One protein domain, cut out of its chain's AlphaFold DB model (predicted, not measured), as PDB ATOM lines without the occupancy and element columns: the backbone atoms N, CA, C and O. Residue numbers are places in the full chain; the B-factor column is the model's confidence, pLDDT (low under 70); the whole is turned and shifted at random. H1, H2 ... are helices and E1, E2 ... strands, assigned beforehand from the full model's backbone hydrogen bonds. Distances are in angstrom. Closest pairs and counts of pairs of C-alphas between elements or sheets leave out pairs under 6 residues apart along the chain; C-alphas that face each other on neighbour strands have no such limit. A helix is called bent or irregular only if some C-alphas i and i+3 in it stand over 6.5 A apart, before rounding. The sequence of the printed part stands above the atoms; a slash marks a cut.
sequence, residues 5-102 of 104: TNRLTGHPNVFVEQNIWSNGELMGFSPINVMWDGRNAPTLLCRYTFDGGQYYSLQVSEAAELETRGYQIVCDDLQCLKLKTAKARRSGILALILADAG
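Overview. This is residues 5 to 102 of the 104 residues of an uncharacterized protein of Neisseria gonorrhoeae (UniProt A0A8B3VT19). A long, bent hairpin of strands E3 and E4 makes the core of a strongly twisted sheet, to which the short strands E1, E2 and E5 are joined; the long helix H5 slants over one face, and short H3 sits over the opposite face. The short helices H1, H2 and H4 gather round H5. The 98 printed residues hold five named helices and five named strands in the order E1 H1 H2 E2 E3 E4 H3 E5 H4 H5, of mixed class. The sheet is branched, mixed parallel and antiparallel, with neighbour pairs E1 and E4, E2 and E3, E3 and E4, E3 and E5. The whole is compact, with a radius of gyration of the C-alphas of 12.9 A and spans of 39 by 32 by 19 A.

Along the chain. Find C-alpha 14 at (-50.209, 16.063, -36.813), where E1 begins, residues 14 to 17. H1, residues 18 to 21, H2, residues 23 to 28, and E2, residues 32 to 34, follow. From C-alpha 40 at (-45.981, -13.180, -34.637), E3 runs 29.6 A to residue 50 and bends by 53 degrees at residue 45. Then come E4, residues 53 to 60, 22.1 A long, H3, residues 63 to 68, E5, residues 72 to 75, and H4, residues 79 to 82. H5, residues 86 to 100, runs 21.0 A to C-alpha 100 at (-51.327, 10.491, -45.313).

Arrangement. Look first at E2, E3 and E4, a meander, each strand the antiparallel neighbour of the one before; N 33 and O 41 are 2.9 A apart, N 46 and O 57 2.9 A. On the other side of E3 from E2 and E4 is antiparallel E5, with N 47 and O 72 at 2.8 A. E1 is parallel to E4, with N 15 and O 54 at 2.8 A. H5 lies over E3 and E4 at a height over the sheet of 10.1 A, slantwise at 45 degrees to E4 on the local plane. On the opposite face H3 lies over E3, at a height of 8.1 A. H5 is the hub: its residues 86 to 90 touch H2, closest C-alphas Asn 23 and Ala 86, 5.4 A; its residues 88 to 93 touch H4, closest Cys 80 and Arg 89, 4.9 A; its residues 90 to 93 only just touch H1, with 3 pairs of C-alphas within 8 A, closest Ile 20 and Arg 90, 6.5 A. H1 only grazes the sheet. In H3 and H5 every O i to N i+4 pair is within hydrogen-bond range, in H2 1 of 2; H1 and H4 are too short for such a pair.

Size, cuts and confidence. The C-alphas farthest apart, of Pro 12 and Gly 38, are 39.1 A apart. The printed part has no cut, and its links between named elements are tight. The mean pLDDT of the printed part is 94.9, and no printed residue is under 70.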
ATOM      1  N   THR A   5     -46.032  14.240 -29.750       95.69
ATOM      2  CA  THR A   5     -45.424  15.510 -30.154       95.69
ATOM      3  C   THR A   5     -45.753  15.834 -31.603       95.69
ATOM      4  O   THR A   5     -45.789  14.947 -32.446       95.69
ATOM      5  N   ASN A   6     -45.953  17.110 -31.913       95.69
ATOM      6  CA  ASN A   6     -46.076  17.620 -33.282       95.69
ATOM      7  C   ASN A   6     -44.788  18.315 -33.768       95.69
ATOM      8  O   ASN A   6     -44.703  18.788 -34.897       95.69
ATOM      9  N   ARG A   7     -43.736  18.353 -32.936       93.75
ATOM     10  CA  ARG A   7     -42.470  19.025 -33.281       93.75
ATOM     11  C   ARG A   7     -41.732  18.368 -34.446       93.75
ATOM     12  O   ARG A   7     -40.955  19.032 -35.115       93.75
ATOM     13  N   LEU A   8     -41.935  17.067 -34.653       91.56
ATOM     14  CA  LEU A   8     -41.287  16.316 -35.730       91.56
ATOM     15  C   LEU A   8     -41.934  16.525 -37.093       91.56
ATOM     16  O   LEU A   8     -41.259  16.364 -38.102       91.56
ATOM     17  N   THR A   9     -43.228  16.827 -37.109       91.81
ATOM     18  CA  THR A   9     -43.985  17.055 -38.338       91.81
ATOM     19  C   THR A   9     -43.962  18.536 -38.694       91.81
ATOM     20  O   THR A   9     -43.960  18.871 -39.865       91.81
ATOM     21  N   GLY A  10     -43.901  19.431 -37.700       91.50
ATOM     22  CA  GLY A  10     -44.003  20.875 -37.921       91.50
ATOM     23  C   GLY A  10     -45.441  21.344 -38.163       91.50
ATOM     24  O   GLY A  10     -45.658  22.530 -38.397       91.50
ATOM     25  N   HIS A  11     -46.425  20.443 -38.055       93.88
ATOM     26  CA  HIS A  11     -47.832  20.731 -38.318       93.88
ATOM     27  C   HIS A  11     -48.660  20.645 -37.036       93.88
ATOM     28  O   HIS A  11     -48.612  19.625 -36.347       93.88
ATOM     29  N   PRO A  12     -49.459  21.679 -36.712       93.81
ATOM     30  CA  PRO A  12     -50.104  21.804 -35.405       93.81
ATOM     31  C   PRO A  12     -51.056  20.647 -35.074       93.81
ATOM     32  O   PRO A  12     -51.181  20.314 -33.899       93.81
ATOM     33  N   ASN A  13     -51.642  20.007 -36.092       95.94
ATOM     34  CA  ASN A  13     -52.648  18.951 -35.946       95.94
ATOM     35  C   ASN A  13     -52.125  17.542 -36.277       95.94
ATOM     36  O   ASN A  13     -52.924  16.617 -36.382       95.94
ATOM     37  N   VAL A  14     -50.812  17.363 -36.465       97.50
ATOM     38  CA  VAL A  14     -50.209  16.063 -36.813       97.50
ATOM     39  C   VAL A  14     -49.233  15.660 -35.719       97.50
ATOM     40  O   VAL A  14     -48.156  16.244 -35.575       97.50
ATOM     41  N   PHE A  15     -49.604  14.647 -34.951       97.56
ATOM     42  CA  PHE A  15     -48.899  14.212 -33.757       97.56
ATOM     43  C   PHE A  15     -48.296  12.826 -33.952       97.56
ATOM     44  O   PHE A  15     -48.934  11.930 -34.489       97.56
ATOM     45  N   VAL A  16     -47.081  12.626 -33.453       97.31
ATOM     46  CA  VAL A  16     -46.392  11.332 -33.428       97.31
ATOM     47  C   VAL A  16     -46.182  10.869 -31.997       97.31
ATOM     48  O   VAL A  16     -45.767  11.656 -31.141       97.31
ATOM     49  N   GLU A  17     -46.460   9.595 -31.746       97.69
ATOM     50  CA  GLU A  17     -46.237   8.941 -30.459       97.69
ATOM     51  C   GLU A  17     -44.741   8.693 -30.178       97.69
ATOM     52  O   GLU A  17     -43.894   8.639 -31.076       97.69
ATOM     53  N   GLN A  18     -44.412   8.535 -28.897       96.56
ATOM     54  CA  GLN A  18     -43.087   8.215 -28.370       96.56
ATOM     55  C   GLN A  18     -42.412   7.016 -29.020       96.56
ATOM     56  O   GLN A  18     -41.209   7.092 -29.283       96.56
ATOM     57  N   ASN A  19     -43.168   5.984 -29.385       96.44
ATOM     58  CA  ASN A  19     -42.636   4.827 -30.101       96.44
ATOM     59  C   ASN A  19     -42.025   5.174 -31.477       96.44
ATOM     60  O   ASN A  19     -41.224   4.403 -32.001       96.44
ATOM     61  N   ILE A  20     -42.330   6.352 -32.035       97.06
ATOM     62  CA  ILE A  20     -41.742   6.875 -33.277       97.06
ATOM     63  C   ILE A  20     -40.622   7.884 -32.979       97.06
ATOM     64  O   ILE A  20     -39.556   7.868 -33.612       97.06
ATOM     65  N   TRP A  21     -40.830   8.803 -32.032       95.19
ATOM     66  CA  TRP A  21     -39.879   9.897 -31.803       95.19
ATOM     67  C   TRP A  21     -38.710   9.538 -30.882       95.19
ATOM     68  O   TRP A  21     -37.623  10.100 -31.035       95.19
ATOM     69  N   SER A  22     -38.879   8.563 -29.990       96.25
ATOM     70  CA  SER A  22     -37.805   8.041 -29.145       96.25
ATOM     71  C   SER A  22     -36.921   7.078 -29.934       96.25
ATOM     72  O   SER A  22     -37.404   6.137 -30.560       96.25
ATOM     73  N   ASN A  23     -35.600   7.283 -29.904       96.69
ATOM     74  CA  ASN A  23     -34.663   6.352 -30.543       96.69
ATOM     75  C   ASN A  23     -34.731   4.956 -29.906       96.69
ATOM     76  O   ASN A  23     -34.637   3.971 -30.626       96.69
ATOM     77  N   GLY A  24     -34.866   4.876 -28.578       94.88
ATOM     78  CA  GLY A  24     -34.857   3.601 -27.859       94.88
ATOM     79  C   GLY A  24     -36.068   2.741 -28.204       94.88
ATOM     80  O   GLY A  24     -35.910   1.579 -28.559       94.88
ATOM     81  N   GLU A  25     -37.261   3.336 -28.177       95.06
ATOM     82  CA  GLU A  25     -38.496   2.608 -28.485       95.06
ATOM     83  C   GLU A  25     -38.574   2.224 -29.959       95.06
ATOM     84  O   GLU A  25     -38.805   1.060 -30.263       95.06
ATOM     85  N   LEU A  26     -38.275   3.154 -30.875       96.81
ATOM     86  CA  LEU A  26     -38.326   2.887 -32.316       96.81
ATOM     87  C   LEU A  26     -37.398   1.739 -32.743       96.81
ATOM     88  O   LEU A  26     -37.696   0.986 -33.673       96.81
ATOM     89  N   MET A  27     -36.245   1.606 -32.085       96.69
ATOM     90  CA  MET A  27     -35.306   0.521 -32.374       96.69
ATOM     91  C   MET A  27     -35.788  -0.843 -31.867       96.69
ATOM     92  O   MET A  27     -35.289  -1.856 -32.349       96.69
ATOM     93  N   GLY A  28     -36.767  -0.877 -30.957       94.44
ATOM     94  CA  GLY A  28     -37.410  -2.105 -30.491       94.44
ATOM     95  C   GLY A  28     -38.378  -2.726 -31.500       94.44
ATOM     96  O   GLY A  28     -38.677  -3.910 -31.389       94.44
ATOM     97  N   PHE A  29     -38.829  -1.971 -32.506       95.06
ATOM     98  CA  PHE A  29     -39.759  -2.479 -33.514       95.06
ATOM     99  C   PHE A  29     -39.043  -3.196 -34.660       95.06
ATOM    100  O   PHE A  29     -37.985  -2.774 -35.140       95.06
ATOM    101  N   SER A  30     -39.686  -4.248 -35.152       94.31
ATOM    102  CA  SER A  30     -39.381  -4.932 -36.411       94.31
ATOM    103  C   SER A  30     -40.646  -5.037 -37.273       94.31
ATOM    104  O   SER A  30     -41.740  -4.927 -36.729       94.31
ATOM    105  N   PRO A  31     -40.551  -5.249 -38.602       93.81
ATOM    106  CA  PRO A  31     -41.743  -5.393 -39.449       93.81
ATOM    107  C   PRO A  31     -42.732  -6.439 -38.922       93.81
ATOM    108  O   PRO A  31     -43.935  -6.223 -38.947       93.81
ATOM    109  N   ILE A  32     -42.201  -7.528 -38.366       93.31
ATOM    110  CA  ILE A  32     -42.927  -8.524 -37.582       93.31
ATOM    111  C   ILE A  32     -42.265  -8.586 -36.205       93.31
ATOM    112  O   ILE A  32     -41.034  -8.655 -36.132       93.31
ATOM    113  N   ASN A  33     -43.053  -8.583 -35.130       90.56
ATOM    114  CA  ASN A  33     -42.557  -8.811 -33.771       90.56
ATOM    115  C   ASN A  33     -43.151 -10.089 -33.189       90.56
ATOM    116  O   ASN A  33     -44.270 -10.481 -33.521       90.56
ATOM    117  N   VAL A  34     -42.394 -10.691 -32.274       86.94
ATOM    118  CA  VAL A  34     -42.857 -11.805 -31.450       86.94
ATOM    119  C   VAL A  34     -43.566 -11.225 -30.229       86.94
ATOM    120  O   VAL A  34     -42.968 -10.500 -29.434       86.94
ATOM    121  N   MET A  35     -44.849 -11.531 -30.105       83.06
ATOM    122  CA  MET A  35     -45.699 -11.163 -28.982       83.06
ATOM    123  C   MET A  35     -45.386 -12.029 -27.756       83.06
ATOM    124  O   MET A  35     -44.746 -13.077 -27.848       83.06
ATOM    125  N   TRP A  36     -45.861 -11.602 -26.586       75.75
ATOM    126  CA  TRP A  36     -45.627 -12.296 -25.312       75.75
ATOM    127  C   TRP A  36     -46.168 -13.738 -25.281       75.75
ATOM    128  O   TRP A  36     -45.643 -14.573 -24.550       75.75
ATOM    129  N   ASP A  37     -47.191 -14.033 -26.084       82.88
ATOM    130  CA  ASP A  37     -47.794 -15.361 -26.246       82.88
ATOM    131  C   ASP A  37     -47.084 -16.221 -27.313       82.88
ATOM    132  O   ASP A  37     -47.550 -17.307 -27.658       82.88
ATOM    133  N   GLY A  38     -45.954 -15.741 -27.843       85.31
ATOM    134  CA  GLY A  38     -45.160 -16.409 -28.869       85.31
ATOM    135  C   GLY A  38     -45.707 -16.261 -30.288       85.31
ATOM    136  O   GLY A  38     -45.084 -16.768 -31.223       85.31
ATOM    137  N   ARG A  39     -46.840 -15.571 -30.486       88.88
ATOM    138  CA  ARG A  39     -47.366 -15.305 -31.829       88.88
ATOM    139  C   ARG A  39     -46.593 -14.185 -32.506       88.88
ATOM    140  O   ARG A  39     -46.123 -13.247 -31.871       88.88
ATOM    141  N   ASN A  40     -46.500 -14.268 -33.825       91.81
ATOM    142  CA  ASN A  40     -45.981 -13.180 -34.637       91.81
ATOM    143  C   ASN A  40     -47.113 -12.209 -34.966       91.81
ATOM    144  O   ASN A  40     -48.166 -12.642 -35.428       91.81
ATOM    145  N   ALA A  41     -46.873 -10.916 -34.780       92.56
ATOM    146  CA  ALA A  41     -47.793  -9.860 -35.181       92.56
ATOM    147  C   ALA A  41     -47.049  -8.782 -35.987       92.56
ATOM    148  O   ALA A  41     -45.879  -8.492 -35.697       92.56
ATOM    149  N   PRO A  42     -47.689  -8.201 -37.017       95.12
ATOM    150  CA  PRO A  42     -47.075  -7.141 -37.801       95.12
ATOM    151  C   PRO A  42     -46.955  -5.854 -36.983       95.12
ATOM    152  O   PRO A  42     -47.780  -5.585 -36.111       95.12
ATOM    153  N   THR A  43     -45.939  -5.043 -37.285       96.81
ATOM    154  CA  THR A  43     -45.955  -3.627 -36.906       96.81
ATOM    155  C   THR A  43     -46.698  -2.845 -37.969       96.81
ATOM    156  O   THR A  43     -46.278  -2.824 -39.124       96.81
ATOM    157  N   LEU A  44     -47.747  -2.148 -37.556       97.50
ATOM    158  CA  LEU A  44     -48.597  -1.333 -38.409       97.50
ATOM    159  C   LEU A  44     -48.439   0.137 -38.015       97.50
ATOM    160  O   LEU A  44     -48.454   0.476 -36.827       97.50
ATOM    161  N   LEU A  45     -48.302   1.022 -39.003       98.44
ATOM    162  CA  LEU A  45     -48.438   2.458 -38.773       98.44
ATOM    163  C   LEU A  45     -49.924   2.780 -38.760       98.44
ATOM    164  O   LEU A  45     -50.624   2.543 -39.743       98.44
ATOM    165  N   CYS A  46     -50.386   3.324 -37.644       98.06
ATOM    166  CA  CYS A  46     -51.795   3.584 -37.412       98.06
ATOM    167  C   CYS A  46     -52.033   5.057 -37.113       98.06
ATOM    168  O   CYS A  46     -51.209   5.701 -36.457       98.06
ATOM    169  N   ARG A  47     -53.197   5.553 -37.531       97.88
ATOM    170  CA  ARG A  47     -53.725   6.870 -37.188       97.88
ATOM    171  C   ARG A  47     -54.959   6.723 -36.307       97.88
ATOM    172  O   ARG A  47     -55.827   5.896 -36.570       97.88
ATOM    173  N   TYR A  48     -55.054   7.569 -35.295       95.69
ATOM    174  CA  TYR A  48     -56.275   7.828 -34.543       95.69
ATOM    175  C   TYR A  48     -56.637   9.307 -34.697       95.69
ATOM    176  O   TYR A  48     -55.761  10.170 -34.612       95.69
ATOM    177  N   THR A  49     -57.910   9.612 -34.948       95.50
ATOM    178  CA  THR A  49     -58.388  10.994 -35.084       95.50
ATOM    179  C   THR A  49     -59.172  11.387 -33.846       95.50
ATOM    180  O   THR A  49     -60.131  10.718 -33.471       95.50
ATOM    181  N   PHE A  50     -58.784  12.497 -33.225       93.94
ATOM    182  CA  PHE A  50     -59.448  13.010 -32.033       93.94
ATOM    183  C   PHE A  50     -59.361  14.526 -31.989       93.94
ATOM    184  O   PHE A  50     -58.286  15.080 -32.185       93.94
ATOM    185  N   ASP A  51     -60.493  15.191 -31.756       93.62
ATOM    186  CA  ASP A  51     -60.575  16.653 -31.628       93.62
ATOM    187  C   ASP A  51     -59.871  17.422 -32.772       93.62
ATOM    188  O   ASP A  51     -59.127  18.375 -32.567       93.62
ATOM    189  N   GLY A  52     -60.032  16.939 -34.011       91.62
ATOM    190  CA  GLY A  52     -59.389  17.513 -35.203       91.62
ATOM    191  C   GLY A  52     -57.887  17.218 -35.353       91.62
ATOM    192  O   GLY A  52     -57.302  17.562 -36.381       91.62
ATOM    193  N   GLY A  53     -57.263  16.557 -34.376       95.94
ATOM    194  CA  GLY A  53     -55.885  16.078 -34.439       95.94
ATOM    195  C   GLY A  53     -55.762  14.695 -35.081       95.94
ATOM    196  O   GLY A  53     -56.629  13.832 -34.928       95.94
ATOM    197  N   GLN A  54     -54.650  14.478 -35.781       97.62
ATOM    198  CA  GLN A  54     -54.233  13.197 -36.346       97.62
ATOM    199  C   GLN A  54     -53.064  12.647 -35.524       97.62
ATOM    200  O   GLN A  54     -51.992  13.253 -35.482       97.62
ATOM    201  N   TYR A  55     -53.270  11.515 -34.854       97.75
ATOM    202  CA  TYR A  55     -52.317  10.923 -33.916       97.75
ATOM    203  C   TYR A  55     -51.766   9.618 -34.478       97.75
ATOM    204  O   TYR A  55     -52.493   8.634 -34.610       97.75
ATOM    205  N   TYR A  56     -50.476   9.610 -34.789       98.25
ATOM    206  CA  TYR A  56     -49.787   8.493 -35.419       98.25
ATOM    207  C   TYR A  56     -48.988   7.682 -34.405       98.25
ATOM    208  O   TYR A  56     -48.301   8.239 -33.543       98.25
ATOM    209  N   SER A  57     -49.060   6.362 -34.541       97.75
ATOM    210  CA  SER A  57     -48.413   5.397 -33.651       97.75
ATOM    211  C   SER A  57     -47.991   4.136 -34.395       97.75
ATOM    212  O   SER A  57     -48.580   3.786 -35.420       97.75
ATOM    213  N   LEU A  58     -46.985   3.440 -33.863       97.44
ATOM    214  CA  LEU A  58     -46.675   2.070 -34.268       97.44
ATOM    215  C   LEU A  58     -47.417   1.093 -33.356       97.44
ATOM    216  O   LEU A  58     -47.247   1.124 -32.138       97.44
ATOM    217  N   GLN A  59     -48.206   0.206 -33.951       96.19
ATOM    218  CA  GLN A  59     -48.973  -0.808 -33.233       96.19
ATOM    219  C   GLN A  59     -48.501  -2.203 -33.631       96.19
ATOM    220  O   GLN A  59     -48.223  -2.447 -34.801       96.19
ATOM    221  N   VAL A  60     -48.421  -3.119 -32.664       94.81
ATOM    222  CA  VAL A  60     -48.081  -4.528 -32.904       94.81
ATOM    223  C   VAL A  60     -49.307  -5.379 -32.605       94.81
ATOM    224  O   VAL A  60     -49.557  -5.744 -31.458       94.81
ATOM    225  N   SER A  61     -50.121  -5.615 -33.627       93.75
ATOM    226  CA  SER A  61     -51.404  -6.314 -33.526       93.75
ATOM    227  C   SER A  61     -51.924  -6.601 -34.939       93.75
ATOM    228  O   SER A  61     -51.366  -6.125 -35.928       93.75
ATOM    229  N   GLU A  62     -52.974  -7.406 -35.050       92.50
ATOM    230  CA  GLU A  62     -53.667  -7.626 -36.316       92.50
ATOM    231  C   GLU A  62     -54.482  -6.384 -36.706       92.50
ATOM    232  O   GLU A  62     -55.071  -5.718 -35.851       92.50
ATOM    233  N   ALA A  63     -54.565  -6.088 -38.006       92.88
ATOM    234  CA  ALA A  63     -55.287  -4.916 -38.510       92.88
ATOM    235  C   ALA A  63     -56.743  -4.871 -38.014       92.88
ATOM    236  O   ALA A  63     -57.183  -3.847 -37.501       92.88
ATOM    237  N   ALA A  64     -57.446  -6.008 -38.063       93.06
ATOM    238  CA  ALA A  64     -58.834  -6.109 -37.616       93.06
ATOM    239  C   ALA A  64     -59.010  -5.720 -36.136       93.06
ATOM    240  O   ALA A  64     -59.963  -5.029 -35.782       93.06
ATOM    241  N   GLU A  65     -58.083  -6.116 -35.257       93.81
ATOM    242  CA  GLU A  65     -58.134  -5.762 -33.833       93.81
ATOM    243  C   GLU A  65     -57.958  -4.250 -33.637       93.81
ATOM    244  O   GLU A  65     -58.679  -3.631 -32.849       93.81
ATOM    245  N   LEU A  66     -57.042  -3.632 -34.380       95.12
ATOM    246  CA  LEU A  66     -56.798  -2.192 -34.315       95.12
ATOM    247  C   LEU A  66     -57.975  -1.380 -34.861       95.12
ATOM    248  O   LEU A  66     -58.370  -0.388 -34.244       95.12
ATOM    249  N   GLU A  67     -58.591  -1.835 -35.948       94.62
ATOM    250  CA  GLU A  67     -59.797  -1.225 -36.512       94.62
ATOM    251  C   GLU A  67     -60.960  -1.250 -35.510       94.62
ATOM    252  O   GLU A  67     -61.621  -0.229 -35.312       94.62
ATOM    253  N   THR A  68     -61.160  -2.358 -34.776       95.38
ATOM    254  CA  THR A  68     -62.187  -2.406 -33.710       95.38
ATOM    255  C   THR A  68     -61.929  -1.423 -32.566       95.38
ATOM    256  O   THR A  68     -62.860  -1.023 -31.866       95.38
ATOM    257  N   ARG A  69     -60.672  -1.004 -32.383       93.25
ATOM    258  CA  ARG A  69     -60.250   0.001 -31.395       93.25
ATOM    259  C   ARG A  69     -60.297   1.431 -31.937       93.25
ATOM    260  O   ARG A  69     -59.921   2.353 -31.218       93.25
ATOM    261  N   GLY A  70     -60.761   1.622 -33.173       94.31
ATOM    262  CA  GLY A  70     -60.895   2.932 -33.811       94.31
ATOM    263  C   GLY A  70     -59.619   3.447 -34.476       94.31
ATOM    264  O   GLY A  70     -59.568   4.621 -34.844       94.31
ATOM    265  N   TYR A  71     -58.593   2.606 -34.639       97.06
ATOM    266  CA  TYR A  71     -57.432   2.964 -35.448       97.06
ATOM    267  C   TYR A  71     -57.731   2.809 -36.937       97.06
ATOM    268  O   TYR A  71     -58.453   1.915 -37.366       97.06
ATOM    269  N   GLN A  72     -57.100   3.665 -37.728       97.69
ATOM    270  CA  GLN A  72     -57.014   3.545 -39.175       97.69
ATOM    271  C   GLN A  72     -55.608   3.072 -39.533       97.69
ATOM    272  O   GLN A  72     -54.624   3.650 -39.063       97.69
ATOM    273  N   ILE A  73     -55.502   2.029 -40.356       97.94
ATOM    274  CA  ILE A  73     -54.208   1.534 -40.831       97.94
ATOM    275  C   ILE A  73     -53.713   2.448 -41.954       97.94
ATOM    276  O   ILE A  73     -54.379   2.607 -42.972       97.94
ATOM    277  N   VAL A  74     -52.545   3.057 -41.753       97.62
ATOM    278  CA  VAL A  74     -51.901   3.961 -42.720       97.62
ATOM    279  C   VAL A  74     -50.928   3.189 -43.604       97.62
ATOM    280  O   VAL A  74     -50.847   3.415 -44.807       97.62
ATOM    281  N   CYS A  75     -50.159   2.280 -43.004       96.62
ATOM    282  CA  CYS A  75     -49.214   1.435 -43.721       96.62
ATOM    283  C   CYS A  75     -49.009   0.124 -42.960       96.62
ATOM    284  O   CYS A  75     -48.720   0.133 -41.759       96.62
ATOM    285  N   ASP A  76     -49.148  -0.987 -43.676       93.19
ATOM    286  CA  ASP A  76     -48.952  -2.351 -43.185       93.19
ATOM    287  C   ASP A  76     -47.610  -2.965 -43.618       93.19
ATOM    288  O   ASP A  76     -47.139  -3.914 -42.992       93.19
ATOM    289  N   ASP A  77     -46.947  -2.382 -44.622       92.31
ATOM    290  CA  ASP A  77     -45.606  -2.769 -45.057       92.31
ATOM    291  C   ASP A  77     -44.527  -1.732 -44.695       92.31
ATOM    292  O   ASP A  77     -43.975  -1.012 -45.534       92.31
ATOM    293  N   LEU A  78     -44.171  -1.671 -43.409       94.75
ATOM    294  CA  LEU A  78     -43.152  -0.751 -42.890       94.75
ATOM    295  C   LEU A  78     -41.712  -1.207 -43.184       94.75
ATOM    296  O   LEU A  78     -40.914  -1.508 -42.287       94.75
ATOM    297  N   GLN A  79     -41.332  -1.180 -44.462       94.00
ATOM    298  CA  GLN A  79     -39.982  -1.512 -44.941       94.00
ATOM    299  C   GLN A  79     -38.880  -0.675 -44.274       94.00
ATOM    300  O   GLN A  79     -37.766  -1.157 -44.051       94.00
ATOM    301  N   CYS A  80     -39.195   0.561 -43.876       96.00
ATOM    302  CA  CYS A  80     -38.272   1.438 -43.165       96.00
ATOM    303  C   CYS A  80     -37.776   0.844 -41.839       96.00
ATOM    304  O   CYS A  80     -36.665   1.171 -41.433       96.00
ATOM    305  N   LEU A  81     -38.521  -0.063 -41.189       96.75
ATOM    306  CA  LEU A  81     -38.093  -0.728 -39.950       96.75
ATOM    307  C   LEU A  81     -36.917  -1.696 -40.157       96.75
ATOM    308  O   LEU A  81     -36.224  -2.026 -39.199       96.75
ATOM    309  N   LYS A  82     -36.619  -2.107 -41.397       96.12
ATOM    310  CA  LYS A  82     -35.429  -2.922 -41.714       96.12
ATOM    311  C   LYS A  82     -34.127  -2.106 -41.680       96.12
ATOM    312  O   LYS A  82     -33.036  -2.674 -41.690       96.12
ATOM    313  N   LEU A  83     -34.214  -0.774 -41.633       96.44
ATOM    314  CA  LEU A  83     -33.051   0.114 -41.648       96.44
ATOM    315  C   LEU A  83     -32.298   0.082 -40.307       96.44
ATOM    316  O   LEU A  83     -32.886  -0.100 -39.243       96.44
ATOM    317  N   LYS A  84     -30.975   0.284 -40.352       94.69
ATOM    318  CA  LYS A  84     -30.087   0.096 -39.187       94.69
ATOM    319  C   LYS A  84     -30.142   1.214 -38.143       94.69
ATOM    320  O   LYS A  84     -29.728   0.994 -37.012       94.69
ATOM    321  N   THR A  85     -30.581   2.418 -38.509       97.50
ATOM    322  CA  THR A  85     -30.522   3.587 -37.619       97.50
ATOM    323  C   THR A  85     -31.910   4.137 -37.334       97.50
ATOM    324  O   THR A  85     -32.741   4.236 -38.237       97.50
ATOM    325  N   ALA A  86     -32.134   4.585 -36.095       97.38
ATOM    326  CA  ALA A  86     -33.385   5.233 -35.699       97.38
ATOM    327  C   ALA A  86     -33.714   6.437 -36.596       97.38
ATOM    328  O   ALA A  86     -34.866   6.635 -36.968       97.38
ATOM    329  N   LYS A  87     -32.695   7.206 -37.009       97.38
ATOM    330  CA  LYS A  87     -32.859   8.337 -37.934       97.38
ATOM    331  C   LYS A  87     -33.445   7.893 -39.277       97.38
ATOM    332  O   LYS A  87     -34.401   8.505 -39.740       97.38
ATOM    333  N   ALA A  88     -32.896   6.842 -39.887       97.81
ATOM    334  CA  ALA A  88     -33.365   6.357 -41.184       97.81
ATOM    335  C   ALA A  88     -34.766   5.732 -41.085       97.81
ATOM    336  O   ALA A  88     -35.628   6.045 -41.904       97.81
ATOM    337  N   ARG A  89     -35.022   4.935 -40.035       98.12
ATOM    338  CA  ARG A  89     -36.358   4.386 -39.738       98.12
ATOM    339  C   ARG A  89     -37.397   5.500 -39.611       98.12
ATOM    340  O   ARG A  89     -38.399   5.492 -40.319       98.12
ATOM    341  N   ARG A  90     -37.120   6.490 -38.754       97.94
ATOM    342  CA  ARG A  90     -38.018   7.622 -38.494       97.94
ATOM    343  C   ARG A  90     -38.262   8.453 -39.742       97.94
ATOM    344  O   ARG A  90     -39.391   8.855 -39.964       97.94
ATOM    345  N   SER A  91     -37.233   8.694 -40.553       97.44
ATOM    346  CA  SER A  91     -37.390   9.437 -41.804       97.44
ATOM    347  C   SER A  91     -38.383   8.755 -42.748       97.44
ATOM    348  O   SER A  91     -39.210   9.440 -43.336       97.44
ATOM    349  N   GLY A  92     -38.331   7.422 -42.863       97.38
ATOM    350  CA  GLY A  92     -39.299   6.666 -43.663       97.38
ATOM    351  C   GLY A  92     -40.718   6.742 -43.094       97.38
ATOM    352  O   GLY A  92     -41.657   6.993 -43.838       97.38
ATOM    353  N   ILE A  93     -40.867   6.611 -41.773       98.06
ATOM    354  CA  ILE A  93     -42.173   6.728 -41.101       98.06
ATOM    355  C   ILE A  93     -42.761   8.133 -41.279       98.06
ATOM    356  O   ILE A  93     -43.931   8.265 -41.615       98.06
ATOM    357  N   LEU A  94     -41.964   9.188 -41.088       97.44
ATOM    358  CA  LEU A  94     -42.437  10.567 -41.226       97.44
ATOM    359  C   LEU A  94     -42.879  10.885 -42.655       97.44
ATOM    360  O   LEU A  94     -43.867  11.587 -42.818       97.44
ATOM    361  N   ALA A  95     -42.207  10.340 -43.672       96.81
ATOM    362  CA  ALA A  95     -42.645  10.500 -45.057       96.81
ATOM    363  C   ALA A  95     -44.050   9.911 -45.284       96.81
ATOM    364  O   ALA A  95     -44.884  10.553 -45.913       96.81
ATOM    365  N   LEU A  96     -44.336   8.732 -44.717       97.69
ATOM    366  CA  LEU A  96     -45.667   8.114 -44.783       97.69
ATOM    367  C   LEU A  96     -46.722   8.944 -44.037       97.69
ATOM    368  O   LEU A  96     -47.829   9.118 -44.532       97.69
ATOM    369  N   ILE A  97     -46.365   9.476 -42.865       97.69
ATOM    370  CA  ILE A  97     -47.255  10.313 -42.049       97.69
ATOM    371  C   ILE A  97     -47.627  11.605 -42.777       97.69
ATOM    372  O   ILE A  97     -48.797  11.969 -42.806       97.69
ATOM    373  N   LEU A  98     -46.647  12.307 -43.348       96.25
ATOM    374  CA  LEU A  98     -46.896  13.566 -44.052       96.25
ATOM    375  C   LEU A  98     -47.737  13.335 -45.312       96.25
ATOM    376  O   LEU A  98     -48.703  14.063 -45.533       96.25
ATOM    377  N   ALA A  99     -47.455  12.264 -46.062       96.38
ATOM    378  CA  ALA A  99     -48.257  11.880 -47.221       96.38
ATOM    379  C   ALA A  99     -49.721  11.575 -46.849       96.38
ATOM    380  O   ALA A  99     -50.631  12.100 -47.486       96.38
ATOM    381  N   ASP A 100     -49.965  10.783 -45.797       96.88
ATOM    382  CA  ASP A 100     -51.327  10.491 -45.313       96.88
ATOM    383  C   ASP A 100     -52.046  11.738 -44.775       96.88
ATOM    384  O   ASP A 100     -53.252  11.899 -44.964       96.88
ATOM    385  N   ALA A 101     -51.310  12.660 -44.150       94.44
ATOM    386  CA  ALA A 101     -51.855  13.926 -43.672       94.44
ATOM    387  C   ALA A 101     -52.167  14.929 -44.805       94.44
ATOM    388  O   ALA A 101     -52.720  15.995 -44.518       94.44
ATOM    389  N   GLY A 102     -51.831  14.613 -46.063       93.25
ATOM    390  CA  GLY A 102     -52.030  15.489 -47.220       93.25
ATOM    391  C   GLY A 102     -51.034  16.648 -47.282       93.25
ATOM    392  O   GLY A 102     -51.405  17.761 -47.651       93.25
TER     393      GLY A 102